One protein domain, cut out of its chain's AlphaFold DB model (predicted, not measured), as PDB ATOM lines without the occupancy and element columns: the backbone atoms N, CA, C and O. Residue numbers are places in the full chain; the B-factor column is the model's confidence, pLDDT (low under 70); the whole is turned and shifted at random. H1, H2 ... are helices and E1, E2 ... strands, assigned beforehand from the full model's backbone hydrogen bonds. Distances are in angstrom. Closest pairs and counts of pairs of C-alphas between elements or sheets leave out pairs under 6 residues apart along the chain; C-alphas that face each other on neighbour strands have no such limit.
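What this domain is: This is residues 3 to 121 of the 121 residues of an uncharacterized protein of Parcubacteria group bacterium GW2011_GWC1_43_11b (UniProt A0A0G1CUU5). A twisted sheet of four strands has two helices, H1 and H3, running across one of its faces nearly end to end, while H2 runs along the edge strand E4 and the small helix H4 sits beyond the other edge, next to H1. A long stretch with no named element, residues 93 to 113, leads from the end of E4 to H4. The printed part has 119 residues, with four named helices and four named strands in the order H1 H2 H3 E1 E2 E3 E4 H4; the sheet order is E1 - E2 - E3 - E4, antiparallel throughout, and the class is mixed, helices and strands. The whole is compact, with a radius of gyration of the C-alphas of 14.1 A and spans of 39 by 30 by 26 A.

How they stand to each other: Start with the sheet, a meander, each strand the antiparallel neighbour of the one before: E1 (residues 55 to 62), E2 (65 to 71), E3 (76 to 81) and E4 (86 to 92). In the hairpin E1 and E2, look at N 57 and O 69, 2.8 A apart; in the hairpin E2 and E3, at N 70 and O 78, 2.9 A; in the hairpin E3 and E4, at N 79 and O 89, 2.8 A. H1 (residues 10 to 21), H2 (29 to 36) and H3 (42 to 49) are on one face of this sheet, in two layers. H1 runs across the strands at a height over the sheet of 9.4 A, its closest C-alphas to E1 being those of Leu 17 and Leu 56, 6.8 A apart. H3 also runs across, at a height of 9.0 A, with C-alphas 48 and 76 the closest to E3 at 6.4 A. H1 and H3 are close but not clearly touching, with C-alphas 21 and 49 the closest at 5.4 A, at a shallow tilt of 21 degrees, opposite ways. H2 runs along E4, at 9 degrees on the local plane; the closest C-alphas are those of Met 35 and Thr 90, 6.0 A. H4 (residues 114 to 120) only grazes the sheet and only just touches H1, with 3 pairs of C-alphas within 8 A, Ile 12 and Trp 120 the closest at 6.6 A. Every O i to N i+4 pair is within hydrogen-bond range in H1, H2 and H3, and 2 of 3 in H4.

Where its parts are: Find C-alpha 55 at (-6.192, 50.084, -9.513); from there E1 runs 21.0 A to C-alpha 62. E2 covers 19.4 A, E3 16.5 A and E4 18.6 A. H1 begins at C-alpha 10, (-13.561, 49.902, -19.115), and runs 16.6 A; H2 measures 10.8 A, H3 10.5 A and H4 10.1 A, ending at C-alpha 120, (-22.188, 48.122, -11.340). Look also at residues 3 to 4, a short antiparallel pairing with residues 58 to 59 of E1.

The domain as a whole: The C-alphas farthest apart are those of Gly 39 and Trp 114, 40.3 A. The printed part has no cut; the link from E4 to H4, 21 residues, is long. Look for low confidence, under 70, at residues 95, 98 and 99; the mean pLDDT of the printed part is 87.3.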
ATOM      1  N   LEU A   3     -15.880  39.029  -9.135       88.31
ATOM      2  CA  LEU A   3     -15.431  39.401 -10.471       88.31
ATOM      3  C   LEU A   3     -14.015  39.956 -10.407       88.31
ATOM      4  O   LEU A   3     -13.712  40.802  -9.568       88.31
ATOM      5  N   LEU A   4     -13.172  39.520 -11.340       88.38
ATOM      6  CA  LEU A   4     -11.910  40.201 -11.603       88.38
ATOM      7  C   LEU A   4     -12.196  41.511 -12.335       88.38
ATOM      8  O   LEU A   4     -12.985  41.535 -13.284       88.38
ATOM      9  N   ALA A   5     -11.517  42.586 -11.943       86.69
ATOM     10  CA  ALA A   5     -11.699  43.897 -12.558       86.69
ATOM     11  C   ALA A   5     -11.457  43.869 -14.074       86.69
ATOM     12  O   ALA A   5     -12.178  44.519 -14.829       86.69
ATOM     13  N   GLU A   6     -10.495  43.068 -14.546       86.06
ATOM     14  CA  GLU A   6     -10.186  42.911 -15.976       86.06
ATOM     15  C   GLU A   6     -11.398  42.482 -16.823       86.06
ATOM     16  O   GLU A   6     -11.448  42.790 -18.012       86.06
ATOM     17  N   ARG A   7     -12.399  41.836 -16.207       86.25
ATOM     18  CA  ARG A   7     -13.630  41.376 -16.867       86.25
ATOM     19  C   ARG A   7     -14.717  42.439 -16.954       86.25
ATOM     20  O   ARG A   7     -15.634  42.287 -17.754       86.25
ATOM     21  N   LEU A   8     -14.639  43.496 -16.147       88.19
ATOM     22  CA  LEU A   8     -15.578  44.609 -16.232       88.19
ATOM     23  C   LEU A   8     -15.275  45.461 -17.476       88.19
ATOM     24  O   LEU A   8     -14.101  45.676 -17.787       88.19
ATOM     25  N   PRO A   9     -16.300  46.002 -18.159       90.50
ATOM     26  CA  PRO A   9     -16.108  47.037 -19.167       90.50
ATOM     27  C   PRO A   9     -15.281  48.204 -18.624       90.50
ATOM     28  O   PRO A   9     -15.361  48.540 -17.435       90.50
ATOM     29  N   LYS A  10     -14.480  48.823 -19.496       91.31
ATOM     30  CA  LYS A  10     -13.561  49.902 -19.115       91.31
ATOM     31  C   LYS A  10     -14.310  51.053 -18.441       91.31
ATOM     32  O   LYS A  10     -13.874  51.524 -17.396       91.31
ATOM     33  N   GLU A  11     -15.464  51.413 -18.981       91.69
ATOM     34  CA  GLU A  11     -16.307  52.518 -18.526       91.69
ATOM     35  C   GLU A  11     -16.830  52.274 -17.103       91.69
ATOM     36  O   GLU A  11     -16.858  53.184 -16.278       91.69
ATOM     37  N   ILE A  12     -17.199  51.028 -16.782       92.06
ATOM     38  CA  ILE A  12     -17.632  50.652 -15.430       92.06
ATOM     39  C   ILE A  12     -16.452  50.719 -14.463       92.06
ATOM     40  O   ILE A  12     -16.589  51.280 -13.377       92.06
ATOM     41  N   ARG A  13     -15.279  50.195 -14.845       92.44
ATOM     42  CA  ARG A  13     -14.082  50.284 -13.992       92.44
ATOM     43  C   ARG A  13     -13.730  51.727 -13.656       92.44
ATOM     44  O   ARG A  13     -13.452  52.022 -12.498       92.44
ATOM     45  N   GLU A  14     -13.733  52.604 -14.655       92.75
ATOM     46  CA  GLU A  14     -13.413  54.022 -14.481       92.75
ATOM     47  C   GLU A  14     -14.427  54.704 -13.561       92.75
ATOM     48  O   GLU A  14     -14.027  55.344 -12.592       92.75
ATOM     49  N   ARG A  15     -15.731  54.474 -13.760       92.56
ATOM     50  CA  ARG A  15     -16.771  55.000 -12.859       92.56
ATOM     51  C   ARG A  15     -16.617  54.513 -11.421       92.56
ATOM     52  O   ARG A  15     -16.761  55.310 -10.496       92.56
ATOM     53  N   LEU A  16     -16.316  53.230 -11.215       93.81
ATOM     54  CA  LEU A  16     -16.087  52.683  -9.876       93.81
ATOM     55  C   LEU A  16     -14.853  53.312  -9.218       93.81
ATOM     56  O   LEU A  16     -14.907  53.653  -8.040       93.81
ATOM     57  N   LEU A  17     -13.768  53.514  -9.969       93.81
ATOM     58  CA  LEU A  17     -12.572  54.194  -9.467       93.81
ATOM     59  C   LEU A  17     -12.860  55.648  -9.078       93.81
ATOM     60  O   LEU A  17     -12.444  56.070  -8.002       93.81
ATOM     61  N   GLU A  18     -13.606  56.394  -9.892       92.75
ATOM     62  CA  GLU A  18     -14.008  57.766  -9.550       92.75
ATOM     63  C   GLU A  18     -14.927  57.808  -8.320       92.75
ATOM     64  O   GLU A  18     -14.735  58.633  -7.421       92.75
ATOM     65  N   LYS A  19     -15.867  56.859  -8.205       92.44
ATOM     66  CA  LYS A  19     -16.699  56.702  -7.003       92.44
ATOM     67  C   LYS A  19     -15.851  56.435  -5.756       92.44
ATOM     68  O   LYS A  19     -16.121  57.006  -4.708       92.44
ATOM     69  N   ILE A  20     -14.827  55.587  -5.852       93.75
ATOM     70  CA  ILE A  20     -13.937  55.270  -4.726       93.75
ATOM     71  C   ILE A  20     -13.083  56.472  -4.318       93.75
ATOM     72  O   ILE A  20     -12.959  56.748  -3.129       93.75
ATOM     73  N   LYS A  21     -12.515  57.208  -5.280       93.31
ATOM     74  CA  LYS A  21     -11.676  58.389  -5.000       93.31
ATOM     75  C   LYS A  21     -12.425  59.489  -4.249       93.31
ATOM     76  O   LYS A  21     -11.812  60.271  -3.524       93.31
ATOM     77  N   THR A  22     -13.738  59.553  -4.446       91.44
ATOM     78  CA  THR A  22     -14.644  60.515  -3.806       91.44
ATOM     79  C   THR A  22     -15.346  59.947  -2.573       91.44
ATOM     80  O   THR A  22     -16.098  60.663  -1.915       91.44
ATOM     81  N   LEU A  23     -15.105  58.676  -2.236       91.62
ATOM     82  CA  LEU A  23     -15.768  58.003  -1.131       91.62
ATOM     83  C   LEU A  23     -15.241  58.524   0.208       91.62
ATOM     84  O   LEU A  23     -14.046  58.455   0.500       91.62
ATOM     85  N   GLU A  24     -16.151  58.994   1.051       90.88
ATOM     86  CA  GLU A  24     -15.863  59.287   2.451       90.88
ATOM     87  C   GLU A  24     -16.191  58.056   3.289       90.88
ATOM     88  O   GLU A  24     -17.354  57.663   3.395       90.88
ATOM     89  N   LEU A  25     -15.152  57.423   3.835       90.50
ATOM     90  CA  LEU A  25     -15.297  56.209   4.627       90.50
ATOM     91  C   LEU A  25     -15.728  56.513   6.060       90.50
ATOM     92  O   LEU A  25     -15.163  57.385   6.726       90.50
ATOM     93  N   GLU A  26     -16.660  55.713   6.571       87.62
ATOM     94  CA  GLU A  26     -17.027  55.757   7.983       87.62
ATOM     95  C   GLU A  26     -15.881  55.253   8.873       87.62
ATOM     96  O   GLU A  26     -15.476  54.085   8.837       87.62
ATOM     97  N   LYS A  27     -15.362  56.137   9.731       84.69
ATOM     98  CA  LYS A  27     -14.255  55.822  10.643       84.69
ATOM     99  C   LYS A  27     -14.776  55.200  11.936       84.69
ATOM    100  O   LYS A  27     -14.930  55.880  12.946       84.69
ATOM    101  N   ARG A  28     -15.033  53.890  11.917       83.12
ATOM    102  CA  ARG A  28     -15.463  53.145  13.115       83.12
ATOM    103  C   ARG A  28     -14.266  52.618  13.930       83.12
ATOM    104  O   ARG A  28     -13.279  52.179  13.331       83.12
ATOM    105  N   PRO A  29     -14.348  52.577  15.279       81.69
ATOM    106  CA  PRO A  29     -13.239  52.132  16.136       81.69
ATOM    107  C   PRO A  29     -12.738  50.711  15.842       81.69
ATOM    108  O   PRO A  29     -11.539  50.450  15.859       81.69
ATOM    109  N   HIS A  30     -13.636  49.782  15.508       82.31
ATOM    110  CA  HIS A  30     -13.232  48.407  15.212       82.31
ATOM    111  C   HIS A  30     -12.399  48.302  13.920       82.31
ATOM    112  O   HIS A  30     -11.467  47.505  13.863       82.31
ATOM    113  N   PHE A  31     -12.662  49.138  12.908       81.12
ATOM    114  CA  PHE A  31     -11.844  49.184  11.694       81.12
ATOM    115  C   PHE A  31     -10.451  49.752  11.967       81.12
ATOM    116  O   PHE A  31      -9.471  49.246  11.429       81.12
ATOM    117  N   GLN A  32     -10.345  50.752  12.848       80.38
ATOM    118  CA  GLN A  32      -9.052  51.288  13.287       80.38
ATOM    119  C   GLN A  32      -8.164  50.200  13.892       80.38
ATOM    120  O   GLN A  32      -7.010  50.069  13.491       80.38
ATOM    121  N   LEU A  33      -8.723  49.382  14.788       79.69
ATOM    122  CA  LEU A  33      -8.002  48.267  15.406       79.69
ATOM    123  C   LEU A  33      -7.547  47.239  14.361       79.69
ATOM    124  O   LEU A  33      -6.373  46.882  14.321       79.69
ATOM    125  N   ARG A  34      -8.437  46.829  13.449       81.56
ATOM    126  CA  ARG A  34      -8.120  45.846  12.395       81.56
ATOM    127  C   ARG A  34      -7.061  46.315  11.403       81.56
ATOM    128  O   ARG A  34      -6.308  45.493  10.889       81.56
ATOM    129  N   MET A  35      -7.006  47.608  11.097       89.12
ATOM    130  CA  MET A  35      -5.932  48.155  10.266       89.12
ATOM    131  C   MET A  35      -4.611  48.233  11.030       89.12
ATOM    132  O   MET A  35      -3.567  47.905  10.466       89.12
ATOM    133  N   ALA A  36      -4.657  48.627  12.307       83.62
ATOM    134  CA  ALA A  36      -3.479  48.713  13.163       83.62
ATOM    135  C   ALA A  36      -2.822  47.336  13.366       83.62
ATOM    136  O   ALA A  36      -1.603  47.236  13.262       83.62
ATOM    137  N   GLU A  37      -3.615  46.265  13.521       87.31
ATOM    138  CA  GLU A  37      -3.147  44.862  13.517       87.31
ATOM    139  C   GLU A  37      -2.328  44.508  12.261       87.31
ATOM    140  O   GLU A  37      -1.519  43.583  12.279       87.31
ATOM    141  N   LYS A  38      -2.525  45.247  11.166       87.31
ATOM    142  CA  LYS A  38      -1.859  45.047   9.873       87.31
ATOM    143  C   LYS A  38      -0.808  46.112   9.566       87.31
ATOM    144  O   LYS A  38      -0.307  46.153   8.444       87.31
ATOM    145  N   GLY A  39      -0.497  46.980  10.530       89.50
ATOM    146  CA  GLY A  39       0.461  48.072  10.367       89.50
ATOM    147  C   GLY A  39       0.037  49.113   9.329       89.50
ATOM    148  O   GLY A  39       0.899  49.685   8.671       89.50
ATOM    149  N   ILE A  40      -1.271  49.325   9.140       92.25
ATOM    150  CA  ILE A  40      -1.819  50.287   8.175       92.25
ATOM    151  C   ILE A  40      -2.527  51.418   8.917       92.25
ATOM    152  O   ILE A  40      -3.337  51.190   9.815       92.25
ATOM    153  N   THR A  41      -2.250  52.650   8.506       92.00
ATOM    154  CA  THR A  41      -2.877  53.860   9.049       92.00
ATOM    155  C   THR A  41      -4.032  54.361   8.176       92.00
ATOM    156  O   THR A  41      -4.089  54.099   6.976       92.00
ATOM    157  N   TRP A  42      -4.928  55.174   8.750       91.06
ATOM    158  CA  TRP A  42      -5.948  55.888   7.964       91.06
ATOM    159  C   TRP A  42      -5.338  56.794   6.894       91.06
ATOM    160  O   TRP A  42      -5.898  56.906   5.813       91.06
ATOM    161  N   HIS A  43      -4.185  57.406   7.173       91.06
ATOM    162  CA  HIS A  43      -3.489  58.235   6.195       91.06
ATOM    163  C   HIS A  43      -3.068  57.424   4.962       91.06
ATOM    164  O   HIS A  43      -3.211  57.892   3.835       91.06
ATOM    165  N   GLU A  44      -2.600  56.189   5.154       92.56
ATOM    166  CA  GLU A  44      -2.280  55.293   4.043       92.56
ATOM    167  C   GLU A  44      -3.519  54.815   3.294       92.56
ATOM    168  O   GLU A  44      -3.468  54.709   2.073       92.56
ATOM    169  N   VAL A  45      -4.630  54.555   3.991       93.25
ATOM    170  CA  VAL A  45      -5.905  54.223   3.337       93.25
ATOM    171  C   VAL A  45      -6.384  55.390   2.482       93.25
ATOM    172  O   VAL A  45      -6.596  55.214   1.285       93.25
ATOM    173  N   ASP A  46      -6.488  56.586   3.062       93.00
ATOM    174  CA  ASP A  46      -6.919  57.793   2.355       93.00
ATOM    175  C   ASP A  46      -5.978  58.099   1.176       93.00
ATOM    176  O   ASP A  46      -6.431  58.404   0.073       93.00
ATOM    177  N   GLY A  47      -4.664  57.950   1.379       93.25
ATOM    178  CA  GLY A  47      -3.654  58.117   0.338       93.25
ATOM    179  C   GLY A  47      -3.767  57.087  -0.787       93.25
ATOM    180  O   GLY A  47      -3.638  57.451  -1.956       93.25
ATOM    181  N   ALA A  48      -4.052  55.823  -0.466       93.31
ATOM    182  CA  ALA A  48      -4.259  54.777  -1.461       93.31
ATOM    183  C   ALA A  48      -5.521  55.053  -2.290       93.31
ATOM    184  O   ALA A  48      -5.443  55.090  -3.517       93.31
ATOM    185  N   LEU A  49      -6.659  55.325  -1.639       94.94
ATOM    186  CA  LEU A  49      -7.942  55.572  -2.310       94.94
ATOM    187  C   LEU A  49      -7.939  56.828  -3.189       94.94
ATOM    188  O   LEU A  49      -8.683  56.898  -4.163       94.94
ATOM    189  N   ARG A  50      -7.091  57.811  -2.877       94.50
ATOM    190  CA  ARG A  50      -6.953  59.058  -3.648       94.50
ATOM    191  C   ARG A  50      -5.767  59.039  -4.613       94.50
ATOM    192  O   ARG A  50      -5.521  60.025  -5.306       94.50
ATOM    193  N   SER A  51      -5.025  57.934  -4.673       91.69
ATOM    194  CA  SER A  51      -3.847  57.823  -5.527       91.69
ATOM    195  C   SER A  51      -4.220  57.881  -7.009       91.69
ATOM    196  O   SER A  51      -5.155  57.224  -7.468       91.69
ATOM    197  N   GLN A  52      -3.408  58.584  -7.800       89.31
ATOM    198  CA  GLN A  52      -3.479  58.517  -9.265       89.31
ATOM    199  C   GLN A  52      -3.156  57.116  -9.799       89.31
ATOM    200  O   GLN A  52      -3.548  56.766 -10.908       89.31
ATOM    201  N   THR A  53      -2.453  56.304  -9.007       88.06
ATOM    202  CA  THR A  53      -2.057  54.939  -9.363       88.06
ATOM    203  C   THR A  53      -3.016  53.872  -8.843       88.06
ATOM    204  O   THR A  53      -2.697  52.683  -8.920       88.06
ATOM    205  N   LEU A  54      -4.175  54.274  -8.309       92.31
ATOM    206  CA  LEU A  54      -5.182  53.353  -7.803       92.31
ATOM    207  C   LEU A  54      -5.676  52.421  -8.913       92.31
ATOM    208  O   LEU A  54      -6.088  52.858  -9.989       92.31
ATOM    209  N   LYS A  55      -5.672  51.122  -8.625       91.69
ATOM    210  CA  LYS A  55      -6.192  50.084  -9.513       91.69
ATOM    211  C   LYS A  55      -7.313  49.329  -8.825       91.69
ATOM    212  O   LYS A  55      -7.177  48.931  -7.670       91.69
ATOM    213  N   LEU A  56      -8.388  49.081  -9.566       93.12
ATOM    214  CA  LEU A  56      -9.413  48.123  -9.177       93.12
ATOM    215  C   LEU A  56      -8.894  46.717  -9.486       93.12
ATOM    216  O   LEU A  56      -8.459  46.460 -10.608       93.12
ATOM    217  N   ILE A  57      -8.927  45.828  -8.496       91.56
ATOM    218  CA  ILE A  57      -8.461  44.443  -8.620       91.56
ATOM    219  C   ILE A  57      -9.663  43.502  -8.711       91.56
ATOM    220  O   ILE A  57      -9.746  42.692  -9.636       91.56
ATOM    221  N   GLU A  58     -10.633  43.653  -7.805       91.88
ATOM    222  CA  GLU A  58     -11.807  42.780  -7.730       91.88
ATOM    223  C   GLU A  58     -13.071  43.555  -7.365       91.88
ATOM    224  O   GLU A  58     -13.023  44.539  -6.628       91.88
ATOM    225  N   ALA A  59     -14.207  43.059  -7.849       92.06
ATOM    226  CA  ALA A  59     -15.539  43.518  -7.483       92.06
ATOM    227  C   ALA A  59     -16.366  42.332  -6.973       92.06
ATOM    228  O   ALA A  59     -16.470  41.299  -7.638       92.06
ATOM    229  N   HIS A  60     -16.909  42.437  -5.765       91.00
ATOM    230  CA  HIS A  60     -17.685  41.388  -5.106       91.00
ATOM    231  C   HIS A  60     -19.118  41.884  -4.917       91.00
ATOM    232  O   HIS A  60     -19.337  42.934  -4.330       91.00
ATOM    233  N   ASP A  61     -20.082  41.124  -5.426       88.50
ATOM    234  CA  ASP A  61     -21.524  41.320  -5.234       88.50
ATOM    235  C   ASP A  61     -22.030  40.179  -4.346       88.50
ATOM    236  O   ASP A  61     -22.269  39.069  -4.831       88.50
ATOM    237  N   GLU A  62     -22.098  40.398  -3.037       81.06
ATOM    238  CA  GLU A  62     -22.709  39.465  -2.084       81.06
ATOM    239  C   GLU A  62     -24.069  40.018  -1.644       81.06
ATOM    240  O   GLU A  62     -24.368  41.195  -1.845       81.06
ATOM    241  N   VAL A  63     -24.939  39.171  -1.086       78.94
ATOM    242  CA  VAL A  63     -26.293  39.594  -0.694       78.94
ATOM    243  C   VAL A  63     -26.198  40.789   0.261       78.94
ATOM    244  O   VAL A  63     -25.733  40.650   1.389       78.94
ATOM    245  N   GLY A  64     -26.635  41.959  -0.213       76.12
ATOM    246  CA  GLY A  64     -26.667  43.203   0.556       76.12
ATOM    247  C   GLY A  64     -25.372  44.024   0.572       76.12
ATOM    248  O   GLY A  64     -25.338  45.020   1.284       76.12
ATOM    249  N   THR A  65     -24.327  43.652  -0.176       87.62
ATOM    250  CA  THR A  65     -23.050  44.387  -0.166       87.62
ATOM    251  C   THR A  65     -22.317  44.310  -1.505       87.62
ATOM    252  O   THR A  65     -22.061  43.228  -2.048       87.62
ATOM    253  N   ARG A  66     -21.927  45.479  -2.023       92.19
ATOM    254  CA  ARG A  66     -20.988  45.604  -3.141       92.19
ATOM    255  C   ARG A  66     -19.633  46.031  -2.608       92.19
ATOM    256  O   ARG A  66     -19.458  47.163  -2.160       92.19
ATOM    257  N   ARG A  67     -18.649  45.142  -2.701       94.56
ATOM    258  CA  ARG A  67     -17.288  45.401  -2.226       94.56
ATOM    259  C   ARG A  67     -16.314  45.521  -3.375       94.56
ATOM    260  O   ARG A  67     -16.392  44.772  -4.345       94.56
ATOM    261  N   LEU A  68     -15.369  46.437  -3.244       95.06
ATOM    262  CA  LEU A  68     -14.294  46.634  -4.202       95.06
ATOM    263  C   LEU A  68     -12.961  46.432  -3.497       95.06
ATOM    264  O   LEU A  68     -12.699  47.069  -2.478       95.06
ATOM    265  N   LEU A  69     -12.122  45.566  -4.059       94.06
ATOM    266  CA  LEU A  69     -10.715  45.480  -3.695       94.06
ATOM    267  C   LEU A  69      -9.928  46.391  -4.628       94.06
ATOM    268  O   LEU A  69      -9.873  46.161  -5.841       94.06
ATOM    269  N   VAL A  70      -9.284  47.394  -4.049       94.12
ATOM    270  CA  VAL A  70      -8.405  48.317  -4.760       94.12
ATOM    271  C   VAL A  70      -7.000  48.287  -4.192       94.12
ATOM    272  O   VAL A  70      -6.784  47.918  -3.036       94.12
ATOM    273  N   ARG A  71      -6.032  48.682  -5.016       93.00
ATOM    274  CA  ARG A  71      -4.626  48.703  -4.633       93.00
ATOM    275  C   ARG A  71      -3.883  49.870  -5.267       93.00
ATOM    276  O   ARG A  71      -4.067  50.141  -6.454       93.00
ATOM    277  N   ASP A  72      -3.016  50.515  -4.495       92.62
ATOM    278  CA  ASP A  72      -2.070  51.511  -5.002       92.62
ATOM    279  C   ASP A  72      -0.713  50.885  -5.389       92.62
ATOM    280  O   ASP A  72      -0.431  49.711  -5.145       92.62
ATOM    281  N   THR A  73       0.178  51.661  -6.006       88.06
ATOM    282  CA  THR A  73       1.526  51.176  -6.372       88.06
ATOM    283  C   THR A  73       2.448  50.928  -5.180       88.06
ATOM    284  O   THR A  73       3.463  50.253  -5.339       88.06
ATOM    285  N   LYS A  74       2.102  51.429  -3.988       88.12
ATOM    286  CA  LYS A  74       2.829  51.150  -2.742       88.12
ATOM    287  C   LYS A  74       2.438  49.798  -2.134       88.12
ATOM    288  O   LYS A  74       3.007  49.408  -1.120       88.12
ATOM    289  N   GLY A  75       1.481  49.092  -2.741       88.38
ATOM    290  CA  GLY A  75       1.028  47.778  -2.295       88.38
ATOM    291  C   GLY A  75      -0.043  47.822  -1.204       88.38
ATOM    292  O   GLY A  75      -0.404  46.777  -0.664       88.38
ATOM    293  N   THR A  76      -0.580  49.001  -0.879       92.75
ATOM    294  CA  THR A  76      -1.693  49.147   0.064       92.75
ATOM    295  C   THR A  76      -2.967  48.645  -0.596       92.75
ATOM    296  O   THR A  76      -3.458  49.246  -1.551       92.75
ATOM    297  N   CYS A  77      -3.489  47.534  -0.093       93.38
ATOM    298  CA  CYS A  77      -4.743  46.946  -0.529       93.38
ATOM    299  C   CYS A  77      -5.860  47.390   0.412       93.38
ATOM    300  O   CYS A  77      -5.731  47.285   1.635       93.38
ATOM    301  N   VAL A  78      -6.960  47.865  -0.164       94.31
ATOM    302  CA  VAL A  78      -8.128  48.350   0.570       94.31
ATOM    303  C   VAL A  78      -9.362  47.661   0.009       94.31
ATOM    304  O   VAL A  78      -9.605  47.698  -1.196       94.31
ATOM    305  N   VAL A  79     -10.138  47.027   0.884       93.88
ATOM    306  CA  VAL A  79     -11.458  46.491   0.550       93.88
ATOM    307  C   VAL A  79     -12.497  47.428   1.138       93.88
ATOM    308  O   VAL A  79     -12.553  47.597   2.357       93.88
ATOM    309  N   VAL A  80     -13.313  48.027   0.277       94.12
ATOM    310  CA  VAL A  80     -14.374  48.962   0.667       94.12
ATOM    311  C   VAL A  80     -15.728  48.418   0.257       94.12
ATOM    312  O   VAL A  80     -15.860  47.862  -0.831       94.12
ATOM    313  N   ASP A  81     -16.725  48.595   1.111       92.81
ATOM    314  CA  ASP A  81     -18.127  48.446   0.747       92.81
ATOM    315  C   ASP A  81     -18.631  49.791   0.209       92.81
ATOM    316  O   ASP A  81     -18.619  50.805   0.908       92.81
ATOM    317  N   ILE A  82     -19.028  49.823  -1.064       92.44
ATOM    318  CA  ILE A  82     -19.445  51.063  -1.733       92.44
ATOM    319  C   ILE A  82     -20.914  51.427  -1.496       92.44
ATOM    320  O   ILE A  82     -21.346  52.488  -1.965       92.44
ATOM    321  N   ASP A  83     -21.677  50.547  -0.848       90.31
ATOM    322  CA  ASP A  83     -23.073  50.771  -0.478       90.31
ATOM    323  C   ASP A  83     -23.157  51.355   0.927       90.31
ATOM    324  O   ASP A  83     -23.786  52.395   1.120       90.31
ATOM    325  N   THR A  84     -22.453  50.744   1.881       90.31
ATOM    326  CA  THR A  84     -22.405  51.221   3.273       90.31
ATOM    327  C   THR A  84     -21.339  52.289   3.511       90.31
ATOM    328  O   THR A  84     -21.358  52.938   4.550       90.31
ATOM    329  N   LYS A  85     -20.430  52.511   2.549       91.69
ATOM    330  CA  LYS A  85     -19.265  53.412   2.675       91.69
ATOM    331  C   LYS A  85     -18.329  53.009   3.819       91.69
ATOM    332  O   LYS A  85     -17.684  53.846   4.450       91.69
ATOM    333  N   GLU A  86     -18.243  51.713   4.089       90.75
ATOM    334  CA  GLU A  86     -17.426  51.172   5.166       90.75
ATOM    335  C   GLU A  86     -16.125  50.574   4.634       90.75
ATOM    336  O   GLU A  86     -16.051  49.994   3.545       90.75
ATOM    337  N   LEU A  87     -15.079  50.682   5.448       92.12
ATOM    338  CA  LEU A  87     -13.866  49.914   5.245       92.12
ATOM    339  C   LEU A  87     -14.111  48.472   5.693       92.12
ATOM    340  O   LEU A  87     -14.414  48.246   6.851       92.12
ATOM    341  N   VAL A  88     -13.911  47.484   4.828       91.12
ATOM    342  CA  VAL A  88     -14.081  46.070   5.204       91.12
ATOM    343  C   VAL A  88     -12.783  45.510   5.783       91.12
ATOM    344  O   VAL A  88     -12.770  44.880   6.838       91.12
ATOM    345  N   THR A  89     -11.670  45.724   5.082       92.25
ATOM    346  CA  THR A  89     -10.338  45.296   5.522       92.25
ATOM    347  C   THR A  89      -9.258  46.015   4.717       92.25
ATOM    348  O   THR A  89      -9.487  46.463   3.596       92.25
ATOM    349  N   THR A  90      -8.044  46.051   5.255       93.75
ATOM    350  CA  THR A  90      -6.827  46.452   4.537       93.75
ATOM    351  C   THR A  90      -5.783  45.348   4.610       93.75
ATOM    352  O   THR A  90      -5.972  44.388   5.358       93.75
ATOM    353  N   TYR A  91      -4.727  45.422   3.807       92.19
ATOM    354  CA  TYR A  91      -3.494  44.635   3.954       92.19
ATOM    355  C   TYR A  91      -2.406  45.191   3.022       92.19
ATOM    356  O   TYR A  91      -2.691  46.006   2.142       92.19
ATOM    357  N   LYS A  92      -1.150  44.783   3.222       90.19
ATOM    358  CA  LYS A  92      -0.041  45.102   2.314       90.19
ATOM    359  C   LYS A  92       0.265  43.889   1.447       90.19
ATOM    360  O   LYS A  92       0.487  42.807   1.978       90.19
ATOM    361  N   ASN A  93       0.342  44.099   0.138       86.00
ATOM    362  CA  ASN A  93       1.004  43.175  -0.779       86.00
ATOM    363  C   ASN A  93       2.323  43.785  -1.250       86.00
ATOM    364  O   ASN A  93       2.503  45.002  -1.224       86.00
ATOM    365  N   SER A  94       3.235  42.937  -1.721       80.75
ATOM    366  CA  SER A  94       4.414  43.415  -2.445       80.75
ATOM    367  C   SER A  94       3.977  44.247  -3.654       80.75
ATOM    368  O   SER A  94       3.038  43.880  -4.361       80.75
ATOM    369  N   SER A  95       4.663  45.358  -3.929       69.50
ATOM    370  CA  SER A  95       4.391  46.199  -5.105       69.50
ATOM    371  C   SER A  95       4.585  45.445  -6.429       69.50
ATOM    372  O   SER A  95       3.949  45.784  -7.427       69.50
ATOM    373  N   GLY A  96       5.413  44.392  -6.424       71.25
ATOM    374  CA  GLY A  96       5.625  43.481  -7.553       71.25
ATOM    375  C   GLY A  96       4.588  42.361  -7.677       71.25
ATOM    376  O   GLY A  96       4.648  41.591  -8.633       71.25
ATOM    377  N   ASP A  97       3.640  42.247  -6.743       74.38
ATOM    378  CA  ASP A  97       2.600  41.225  -6.806       74.38
ATOM    379  C   ASP A  97       1.648  41.514  -7.976       74.38
ATOM    380  O   ASP A  97       0.834  42.443  -7.957       74.38
ATOM    381  N   ASN A  98       1.759  40.711  -9.026       69.44
ATOM    382  CA  ASN A  98       0.917  40.789 -10.214       69.44
ATOM    383  C   ASN A  98      -0.357  39.937 -10.094       69.44
ATOM    384  O   ASN A  98      -1.083  39.817 -11.080       69.44
ATOM    385  N   HIS A  99      -0.626  39.360  -8.917       68.81
ATOM    386  CA  HIS A  99      -1.751  38.468  -8.656       68.81
ATOM    387  C   HIS A  99      -1.761  37.198  -9.532       68.81
ATOM    388  O   HIS A  99      -2.813  36.603  -9.773       68.81
ATOM    389  N   SER A 100      -0.595  36.750 -10.013       70.06
ATOM    390  CA  SER A 100      -0.468  35.531 -10.832       70.06
ATOM    391  C   SER A 100      -0.883  34.251 -10.100       70.06
ATOM    392  O   SER A 100      -1.308  33.297 -10.747       70.06
ATOM    393  N   THR A 101      -0.820  34.242  -8.767       72.06
ATOM    394  CA  THR A 101      -1.217  33.112  -7.912       72.06
ATOM    395  C   THR A 101      -2.700  33.109  -7.533       72.06
ATOM    396  O   THR A 101      -3.131  32.235  -6.781       72.06
ATOM    397  N   LEU A 102      -3.507  34.056  -8.033       77.50
ATOM    398  CA  LEU A 102      -4.945  34.058  -7.770       77.50
ATOM    399  C   LEU A 102      -5.594  32.773  -8.290       77.50
ATOM    400  O   LEU A 102      -5.500  32.436  -9.473       77.50
ATOM    401  N   ASN A 103      -6.339  32.096  -7.417       81.81
ATOM    402  CA  ASN A 103      -7.164  30.966  -7.817       81.81
ATOM    403  C   ASN A 103      -8.352  31.470  -8.652       81.81
ATOM    404  O   ASN A 103      -9.415  31.784  -8.124       81.81
ATOM    405  N   ARG A 104      -8.185  31.517  -9.976       82.50
ATOM    406  CA  ARG A 104      -9.198  32.048 -10.904       82.50
ATOM    407  C   ARG A 104     -10.539  31.300 -10.861       82.50
ATOM    408  O   ARG A 104     -11.525  31.845 -11.353       82.50
ATOM    409  N   SER A 105     -10.605  30.093 -10.288       83.44
ATOM    410  CA  SER A 105     -11.848  29.307 -10.198       83.44
ATOM    411  C   SER A 105     -12.900  29.912  -9.259       83.44
ATOM    412  O   SER A 105     -14.085  29.643  -9.427       83.44
ATOM    413  N   VAL A 106     -12.502  30.768  -8.307       83.00
ATOM    414  CA  VAL A 106     -13.437  31.394  -7.348       83.00
ATOM    415  C   VAL A 106     -14.148  32.631  -7.907       83.00
ATOM    416  O   VAL A 106     -14.995  33.222  -7.234       83.00
ATOM    417  N   TYR A 107     -13.799  33.040  -9.127       83.50
ATOM    418  CA  TYR A 107     -14.384  34.187  -9.808       83.50
ATOM    419  C   TYR A 107     -15.406  33.721 -10.835       83.50
ATOM    420  O   TYR A 107     -15.282  32.655 -11.432       83.50
ATOM    421  N   PHE A 108     -16.410  34.551 -11.082       81.00
ATOM    422  CA  PHE A 108     -17.344  34.333 -12.169       81.00
ATOM    423  C   PHE A 108     -16.606  34.440 -13.509       81.00
ATOM    424  O   PHE A 108     -16.061  35.491 -13.852       81.00
ATOM    425  N   GLN A 109     -16.581  33.330 -14.250       76.69
ATOM    426  CA  GLN A 109     -15.902  33.210 -15.546       76.69
ATOM    427  C   GLN A 109     -16.859  33.301 -16.750       76.69
ATOM    428  O   GLN A 109     -16.411  33.209 -17.891       76.69
ATOM    429  N   GLY A 110     -18.165  33.469 -16.516       73.81
ATOM    430  CA  GLY A 110     -19.181  33.547 -17.571       73.81
ATOM    431  C   GLY A 110     -19.244  34.905 -18.280       73.81
ATOM    432  O   GLY A 110     -18.606  35.878 -17.872       73.81
ATOM    433  N   GLN A 111     -20.053  34.994 -19.342       78.69
ATOM    434  CA  GLN A 111     -20.378  36.280 -19.967       78.69
ATOM    435  C   GLN A 111     -21.192  37.153 -19.002       78.69
ATOM    436  O   GLN A 111     -22.158  36.695 -18.389       78.69
ATOM    437  N   LEU A 112     -20.803  38.423 -18.869       82.19
ATOM    438  CA  LEU A 112     -21.539  39.390 -18.058       82.19
ATOM    439  C   LEU A 112     -22.835  39.779 -18.770       82.19
ATOM    440  O   LEU A 112     -22.811  40.325 -19.871       82.19
ATOM    441  N   SER A 113     -23.970  39.521 -18.127       83.19
ATOM    442  CA  SER A 113     -25.266  39.964 -18.635       83.19
ATOM    443  C   SER A 113     -25.464  41.465 -18.409       83.19
ATOM    444  O   SER A 113     -24.926  42.052 -17.467       83.19
ATOM    445  N   TRP A 114     -26.320  42.087 -19.223       78.94
ATOM    446  CA  TRP A 114     -26.721  43.489 -19.050       78.94
ATOM    447  C   TRP A 114     -27.264  43.800 -17.650       78.94
ATOM    448  O   TRP A 114     -27.018  44.884 -17.125       78.94
ATOM    449  N   GLY A 115     -27.975  42.856 -17.025       83.31
ATOM    450  CA  GLY A 115     -28.476  43.016 -15.658       83.31
ATOM    451  C   GLY A 115     -27.350  43.134 -14.632       83.31
ATOM    452  O   GLY A 115     -27.421  43.980 -13.745       83.31
ATOM    453  N   ILE A 116     -26.281  42.345 -14.786       80.69
ATOM    454  CA  ILE A 116     -25.094  42.438 -13.927       80.69
ATOM    455  C   ILE A 116     -24.379  43.771 -14.154       80.69
ATOM    456  O   ILE A 116     -24.032  44.447 -13.192       80.69
ATOM    457  N   LEU A 117     -24.200  44.186 -15.409       83.25
ATOM    458  CA  LEU A 117     -23.538  45.453 -15.728       83.25
ATOM    459  C   LEU A 117     -24.295  46.658 -15.157       83.25
ATOM    460  O   LEU A 117     -23.672  47.528 -14.561       83.25
ATOM    461  N   LYS A 118     -25.631  46.678 -15.247       84.25
ATOM    462  CA  LYS A 118     -26.468  47.738 -14.654       84.25
ATOM    463  C   LYS A 118     -26.337  47.846 -13.137       84.25
ATOM    464  O   LYS A 118     -26.511  48.932 -12.608       84.25
ATOM    465  N   LYS A 119     -26.042  46.749 -12.437       84.12
ATOM    466  CA  LYS A 119     -25.788  46.799 -10.991       84.12
ATOM    467  C   LYS A 119     -24.471  47.489 -10.647       84.12
ATOM    468  O   LYS A 119     -24.321  47.929  -9.514       84.12
ATOM    469  N   TRP A 120     -23.512  47.534 -11.567       84.12
ATOM    470  CA  TRP A 120     -22.188  48.122 -11.340       84.12
ATOM    471  C   TRP A 120     -21.989  49.473 -12.032       84.12
ATOM    472  O   TRP A 120     -21.065  50.196 -11.668       84.12
ATOM    473  N   ALA A 121     -22.835  49.796 -13.012       73.81
ATOM    474  CA  ALA A 121     -22.946  51.117 -13.617       73.81
ATOM    475  C   ALA A 121     -23.559  52.104 -12.614       73.81
ATOM    476  O   ALA A 121     -22.954  53.181 -12.419       73.81
TER     477      ALA A 121